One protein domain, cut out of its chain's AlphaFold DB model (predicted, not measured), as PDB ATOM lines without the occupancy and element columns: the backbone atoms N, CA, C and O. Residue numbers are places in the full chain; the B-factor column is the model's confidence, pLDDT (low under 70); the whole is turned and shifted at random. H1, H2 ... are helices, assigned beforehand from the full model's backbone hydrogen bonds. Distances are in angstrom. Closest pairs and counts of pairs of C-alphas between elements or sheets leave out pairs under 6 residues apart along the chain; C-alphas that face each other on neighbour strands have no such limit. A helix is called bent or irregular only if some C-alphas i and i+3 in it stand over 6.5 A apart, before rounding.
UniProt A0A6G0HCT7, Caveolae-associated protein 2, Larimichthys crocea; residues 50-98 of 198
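What this domain is: This is residues 50 to 98 of the 198 residues of the protein "Caveolae-associated protein 2" of Larimichthys crocea (UniProt A0A6G0HCT7). Three helices follow one another in an extended zigzag with no common core: H1 makes one long arm, H2 turns off at a corner near its end, and H3 folds back toward H2 at the far end. The printed part has 49 residues, with three named helices in the order H1, H2, H3 and no named strand; the class is all helix. It is extended, with a radius of gyration of the C-alphas of 16.2 A, and spans 50 by 18 by 16 A, a rod in outline.

Where its parts are: Find C-alpha 50 at (195.111, 164.692, 165.868); from there H1 runs through residues 50 to 67, 24.9 A long, with a kink of 28 degrees near residue 58. H1 is neither bent nor irregular, but only just: C-alphas 55 and 58 are 6.2 A apart. Look next at C-alpha 70, at (175.226, 160.194, 190.821), where H2 begins; it holds residues 70 to 83 and is 19.6 A long. H3, residues 87 to 97, is 15.7 A long and ends at C-alpha 97, at (160.889, 155.543, 182.160). It is neither bent nor irregular, but only just: C-alphas 88 and 91 are 6.5 A apart.

How they stand to each other: H1 and H2 are close but not clearly touching; their closest C-alphas, those of Ala 67 and Ile 73, are 7.3 A apart. They run the same way at a steep tilt of 69.9 degrees, only just short of about perpendicular. H2 and H3 are close but not clearly touching, with the closest C-alphas, those of Thr 81 and Arg 90, 6.7 A apart. They run opposite ways at a steep tilt of 46 degrees. H1 and H3 are apart. In H2 every O i to N i+4 pair is within hydrogen-bond range; in H1 12 of 14 are, and in H3 5 of 7.

The domain as a whole: The two C-alphas farthest apart, those of Asp 51 and Glu 88, are 50.0 A from each other. Residues 50 to 66, which belong to H1, stand free, and so do residues 68 to 75, of which 70 to 75 belong to H2. The printed part has no cut, and both links are tight. The mean pLDDT of the printed part is 74.5; look for low confidence, under 70, at residues 81 to 97.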
ATOM      1  N   ALA A  50     195.059 166.025 165.268       79.69
ATOM      2  CA  ALA A  50     195.111 164.692 165.868       79.69
ATOM      3  C   ALA A  50     195.671 164.688 167.303       79.69
ATOM      4  O   ALA A  50     195.175 163.956 168.160       79.69
ATOM      5  N   ASP A  51     196.666 165.524 167.597       80.38
ATOM      6  CA  ASP A  51     197.266 165.595 168.933       80.38
ATOM      7  C   ASP A  51     196.360 166.349 169.911       80.38
ATOM      8  O   ASP A  51     196.183 165.911 171.052       80.38
ATOM      9  N   LYS A  52     195.643 167.373 169.424       80.62
ATOM     10  CA  LYS A  52     194.560 168.024 170.181       80.62
ATOM     11  C   LYS A  52     193.424 167.056 170.492       80.62
ATOM     12  O   LYS A  52     192.919 167.060 171.611       80.62
ATOM     13  N   PHE A  53     193.025 166.220 169.533       80.25
ATOM     14  CA  PHE A  53     191.975 165.224 169.745       80.25
ATOM     15  C   PHE A  53     192.375 164.210 170.821       80.25
ATOM     16  O   PHE A  53     191.599 163.990 171.747       80.25
ATOM     17  N   LYS A  54     193.601 163.670 170.776       84.00
ATOM     18  CA  LYS A  54     194.106 162.722 171.786       84.00
ATOM     19  C   LYS A  54     194.152 163.336 173.191       84.00
ATOM     20  O   LYS A  54     193.625 162.745 174.132       84.00
ATOM     21  N   ARG A  55     194.698 164.551 173.335       81.44
ATOM     22  CA  ARG A  55     194.754 165.251 174.634       81.44
ATOM     23  C   ARG A  55     193.375 165.654 175.162       81.44
ATOM     24  O   ARG A  55     193.152 165.646 176.368       81.44
ATOM     25  N   ASN A  56     192.452 166.017 174.274       79.38
ATOM     26  CA  ASN A  56     191.102 166.439 174.645       79.38
ATOM     27  C   ASN A  56     190.177 165.239 174.916       79.38
ATOM     28  O   ASN A  56     189.317 165.324 175.782       79.38
ATOM     29  N   SER A  57     190.375 164.102 174.244       81.38
ATOM     30  CA  SER A  57     189.536 162.910 174.408       81.38
ATOM     31  C   SER A  57     189.542 162.393 175.844       81.38
ATOM     32  O   SER A  57     188.469 162.176 176.396       81.38
ATOM     33  N   LEU A  58     190.713 162.258 176.480       80.19
ATOM     34  CA  LEU A  58     190.793 161.830 177.885       80.19
ATOM     35  C   LEU A  58     190.088 162.834 178.811       80.19
ATOM     36  O   LEU A  58     189.211 162.456 179.580       80.19
ATOM     37  N   LYS A  59     190.345 164.134 178.621       84.50
ATOM     38  CA  LYS A  59     189.703 165.205 179.402       84.50
ATOM     39  C   LYS A  59     188.176 165.250 179.227       84.50
ATOM     40  O   LYS A  59     187.452 165.513 180.183       84.50
ATOM     41  N   LYS A  60     187.667 164.981 178.020       87.38
ATOM     42  CA  LYS A  60     186.225 164.906 177.726       87.38
ATOM     43  C   LYS A  60     185.580 163.654 178.300       87.38
ATOM     44  O   LYS A  60     184.466 163.748 178.802       87.38
ATOM     45  N   VAL A  61     186.262 162.511 178.240       87.81
ATOM     46  CA  VAL A  61     185.788 161.264 178.855       87.81
ATOM     47  C   VAL A  61     185.658 161.441 180.367       87.81
ATOM     48  O   VAL A  61     184.616 161.100 180.928       87.81
ATOM     49  N   ASP A  62     186.650 162.054 181.010       86.88
ATOM     50  CA  ASP A  62     186.616 162.313 182.451       86.88
ATOM     51  C   ASP A  62     185.530 163.325 182.829       86.88
ATOM     52  O   ASP A  62     184.773 163.103 183.776       86.88
ATOM     53  N   SER A  63     185.373 164.398 182.044       83.44
ATOM     54  CA  SER A  63     184.287 165.371 182.224       83.44
ATOM     55  C   SER A  63     182.907 164.727 182.072       83.44
ATOM     56  O   SER A  63     182.011 164.996 182.869       83.44
ATOM     57  N   LEU A  64     182.738 163.823 181.107       82.94
ATOM     58  CA  LEU A  64     181.488 163.101 180.901       82.94
ATOM     59  C   LEU A  64     181.192 162.158 182.072       82.94
ATOM     60  O   LEU A  64     180.073 162.124 182.579       82.94
ATOM     61  N   LYS A  65     182.213 161.448 182.561       86.06
ATOM     62  CA  LYS A  65     182.112 160.581 183.742       86.06
ATOM     63  C   LYS A  65     181.778 161.377 185.009       86.06
ATOM     64  O   LYS A  65     180.991 160.915 185.831       86.06
ATOM     65  N   LYS A  66     182.317 162.591 185.140       85.31
ATOM     66  CA  LYS A  66     182.000 163.533 186.223       85.31
ATOM     67  C   LYS A  66     180.577 164.092 186.093       85.31
ATOM     68  O   LYS A  66     179.860 164.148 187.087       85.31
ATOM     69  N   ALA A  67     180.138 164.445 184.886       76.25
ATOM     70  CA  ALA A  67     178.797 164.969 184.613       76.25
ATOM     71  C   ALA A  67     177.695 163.907 184.758       76.25
ATOM     72  O   ALA A  67     176.569 164.242 185.131       76.25
ATOM     73  N   PHE A  68     178.028 162.634 184.542       72.69
ATOM     74  CA  PHE A  68     177.181 161.484 184.860       72.69
ATOM     75  C   PHE A  68     177.442 160.897 186.255       72.69
ATOM     76  O   PHE A  68     177.065 159.759 186.542       72.69
ATOM     77  N   SER A  69     178.064 161.663 187.153       79.00
ATOM     78  CA  SER A  69     178.136 161.278 188.557       79.00
ATOM     79  C   SER A  69     176.735 161.235 189.170       79.00
ATOM     80  O   SER A  69     175.851 162.023 188.830       79.00
ATOM     81  N   ARG A  70     176.520 160.331 190.131       76.25
ATOM     82  CA  ARG A  70     175.226 160.194 190.821       76.25
ATOM     83  C   ARG A  70     174.766 161.520 191.432       76.25
ATOM     84  O   ARG A  70     173.601 161.868 191.309       76.25
ATOM     85  N   GLN A  71     175.701 162.293 191.985       78.56
ATOM     86  CA  GLN A  71     175.422 163.590 192.605       78.56
ATOM     87  C   GLN A  71     174.990 164.666 191.592       78.56
ATOM     88  O   GLN A  71     174.122 165.485 191.894       78.56
ATOM     89  N   SER A  72     175.579 164.693 190.391       80.12
ATOM     90  CA  SER A  72     175.206 165.660 189.347       80.12
ATOM     91  C   SER A  72     173.895 165.268 188.672       80.12
ATOM     92  O   SER A  72     173.045 166.131 188.440       80.12
ATOM     93  N   ILE A  73     173.700 163.970 188.417       81.31
ATOM     94  CA  ILE A  73     172.458 163.425 187.865       81.31
ATOM     95  C   ILE A  73     171.300 163.677 188.828       81.31
ATOM     96  O   ILE A  73     170.266 164.154 188.386       81.31
ATOM     97  N   GLU A  74     171.453 163.439 190.129       77.62
ATOM     98  CA  GLU A  74     170.390 163.655 191.121       77.62
ATOM     99  C   GLU A  74     169.935 165.122 191.174       77.62
ATOM    100  O   GLU A  74     168.737 165.421 191.093       77.62
ATOM    101  N   LYS A  75     170.892 166.056 191.211       81.50
ATOM    102  CA  LYS A  75     170.610 167.499 191.205       81.50
ATOM    103  C   LYS A  75     169.921 167.930 189.907       81.50
ATOM    104  O   LYS A  75     168.932 168.664 189.952       81.50
ATOM    105  N   LYS A  76     170.395 167.460 188.748       79.81
ATOM    106  CA  LYS A  76     169.796 167.794 187.443       79.81
ATOM    107  C   LYS A  76     168.451 167.111 187.229       79.81
ATOM    108  O   LYS A  76     167.547 167.749 186.708       79.81
ATOM    109  N   MET A  77     168.271 165.879 187.686       75.12
ATOM    110  CA  MET A  77     167.005 165.151 187.614       75.12
ATOM    111  C   MET A  77     165.950 165.846 188.475       75.12
ATOM    112  O   MET A  77     164.849 166.113 188.002       75.12
ATOM    113  N   THR A  78     166.306 166.275 189.684       74.75
ATOM    114  CA  THR A  78     165.401 167.039 190.552       74.75
ATOM    115  C   THR A  78     165.049 168.405 189.949       74.75
ATOM    116  O   THR A  78     163.883 168.795 189.926       74.75
ATOM    117  N   GLN A  79     166.017 169.132 189.382       75.25
ATOM    118  CA  GLN A  79     165.767 170.421 188.716       75.25
ATOM    119  C   GLN A  79     164.924 170.279 187.442       75.25
ATOM    120  O   GLN A  79     163.992 171.047 187.228       75.25
ATOM    121  N   ILE A  80     165.206 169.283 186.607       72.75
ATOM    122  CA  ILE A  80     164.462 169.027 185.368       72.75
ATOM    123  C   ILE A  80     163.039 168.584 185.699       72.75
ATOM    124  O   ILE A  80     162.079 169.116 185.146       72.75
ATOM    125  N   THR A  81     162.875 167.680 186.663       61.56
ATOM    126  CA  THR A  81     161.539 167.261 187.089       61.56
ATOM    127  C   THR A  81     160.759 168.401 187.746       61.56
ATOM    128  O   THR A  81     159.549 168.454 187.577       61.56
ATOM    129  N   THR A  82     161.402 169.346 188.445       67.38
ATOM    130  CA  THR A  82     160.733 170.517 189.064       67.38
ATOM    131  C   THR A  82     160.418 171.653 188.113       67.38
ATOM    132  O   THR A  82     159.381 172.289 188.281       67.38
ATOM    133  N   LYS A  83     161.276 171.918 187.130       66.56
ATOM    134  CA  LYS A  83     161.156 173.095 186.259       66.56
ATOM    135  C   LYS A  83     160.453 172.801 184.940       66.56
ATOM    136  O   LYS A  83     159.778 173.677 184.417       66.56
ATOM    137  N   ILE A  84     160.625 171.598 184.394       67.31
ATOM    138  CA  ILE A  84     160.156 171.256 183.041       67.31
ATOM    139  C   ILE A  84     158.848 170.459 183.096       67.31
ATOM    140  O   ILE A  84     158.078 170.452 182.137       67.31
ATOM    141  N   VAL A  85     158.562 169.813 184.231       55.44
ATOM    142  CA  VAL A  85     157.432 168.895 184.364       55.44
ATOM    143  C   VAL A  85     156.500 169.352 185.492       55.44
ATOM    144  O   VAL A  85     156.860 169.254 186.667       55.44
ATOM    145  N   PRO A  86     155.271 169.803 185.172       66.00
ATOM    146  CA  PRO A  86     154.221 169.995 186.169       66.00
ATOM    147  C   PRO A  86     154.023 168.705 186.985       66.00
ATOM    148  O   PRO A  86     154.101 167.619 186.401       66.00
ATOM    149  N   PRO A  87     153.761 168.775 188.302       62.38
ATOM    150  CA  PRO A  87     153.771 167.610 189.195       62.38
ATOM    151  C   PRO A  87     152.886 166.450 188.710       62.38
ATOM    152  O   PRO A  87     153.277 165.294 188.822       62.38
ATOM    153  N   GLU A  88     151.775 166.754 188.041       61.06
ATOM    154  CA  GLU A  88     150.842 165.781 187.462       61.06
ATOM    155  C   GLU A  88     151.444 164.923 186.326       61.06
ATOM    156  O   GLU A  88     151.077 163.765 186.120       61.06
ATOM    157  N   LYS A  89     152.408 165.469 185.575       60.44
ATOM    158  CA  LYS A  89     153.091 164.746 184.493       60.44
ATOM    159  C   LYS A  89     154.270 163.924 185.004       60.44
ATOM    160  O   LYS A  89     154.608 162.945 184.348       60.44
ATOM    161  N   ARG A  90     154.850 164.254 186.168       63.66
ATOM    162  CA  ARG A  90     156.024 163.557 186.740       63.66
ATOM    163  C   ARG A  90     155.793 162.072 186.945       63.66
ATOM    164  O   ARG A  90     156.674 161.274 186.644       63.66
ATOM    165  N   GLU A  91     154.602 161.702 187.400       62.56
ATOM    166  CA  GLU A  91     154.248 160.299 187.584       62.56
ATOM    167  C   GLU A  91     154.160 159.549 186.259       62.56
ATOM    168  O   GLU A  91     154.589 158.404 186.179       62.56
ATOM    169  N   LYS A  92     153.646 160.189 185.204       63.50
ATOM    170  CA  LYS A  92     153.515 159.563 183.882       63.50
ATOM    171  C   LYS A  92     154.887 159.299 183.267       63.50
ATOM    172  O   LYS A  92     155.088 158.228 182.709       63.50
ATOM    173  N   ILE A  93     155.840 160.219 183.446       69.12
ATOM    174  CA  ILE A  93     157.208 160.041 182.932       69.12
ATOM    175  C   ILE A  93     158.028 159.082 183.791       69.12
ATOM    176  O   ILE A  93     158.769 158.279 183.240       69.12
ATOM    177  N   MET A  94     157.887 159.104 185.122       67.56
ATOM    178  CA  MET A  94     158.545 158.101 185.971       67.56
ATOM    179  C   MET A  94     158.026 156.691 185.677       67.56
ATOM    180  O   MET A  94     158.833 155.780 185.535       67.56
ATOM    181  N   LYS A  95     156.707 156.524 185.508       65.88
ATOM    182  CA  LYS A  95     156.081 155.236 185.161       65.88
ATOM    183  C   LYS A  95     156.422 154.786 183.732       65.88
ATOM    184  O   LYS A  95     156.497 153.586 183.484       65.88
ATOM    185  N   SER A  96     156.673 155.714 182.800       64.00
ATOM    186  CA  SER A  96     157.096 155.376 181.430       64.00
ATOM    187  C   SER A  96     158.602 155.151 181.273       64.00
ATOM    188  O   SER A  96     159.016 154.505 180.317       64.00
ATOM    189  N   LEU A  97     159.428 155.707 182.166       64.31
ATOM    190  CA  LEU A  97     160.889 155.543 182.160       64.31
ATOM    191  C   LEU A  97     161.356 154.334 182.980       64.31
ATOM    192  O   LEU A  97     162.508 153.924 182.849       64.31
ATOM    193  N   THR A  98     160.493 153.736 183.800       71.00
ATOM    194  CA  THR A  98     160.760 152.417 184.379       71.00
ATOM    195  C   THR A  98     160.794 151.349 183.274       71.00
ATOM    196  O   THR A  98     159.792 151.175 182.580       71.00
TER     197      THR A  98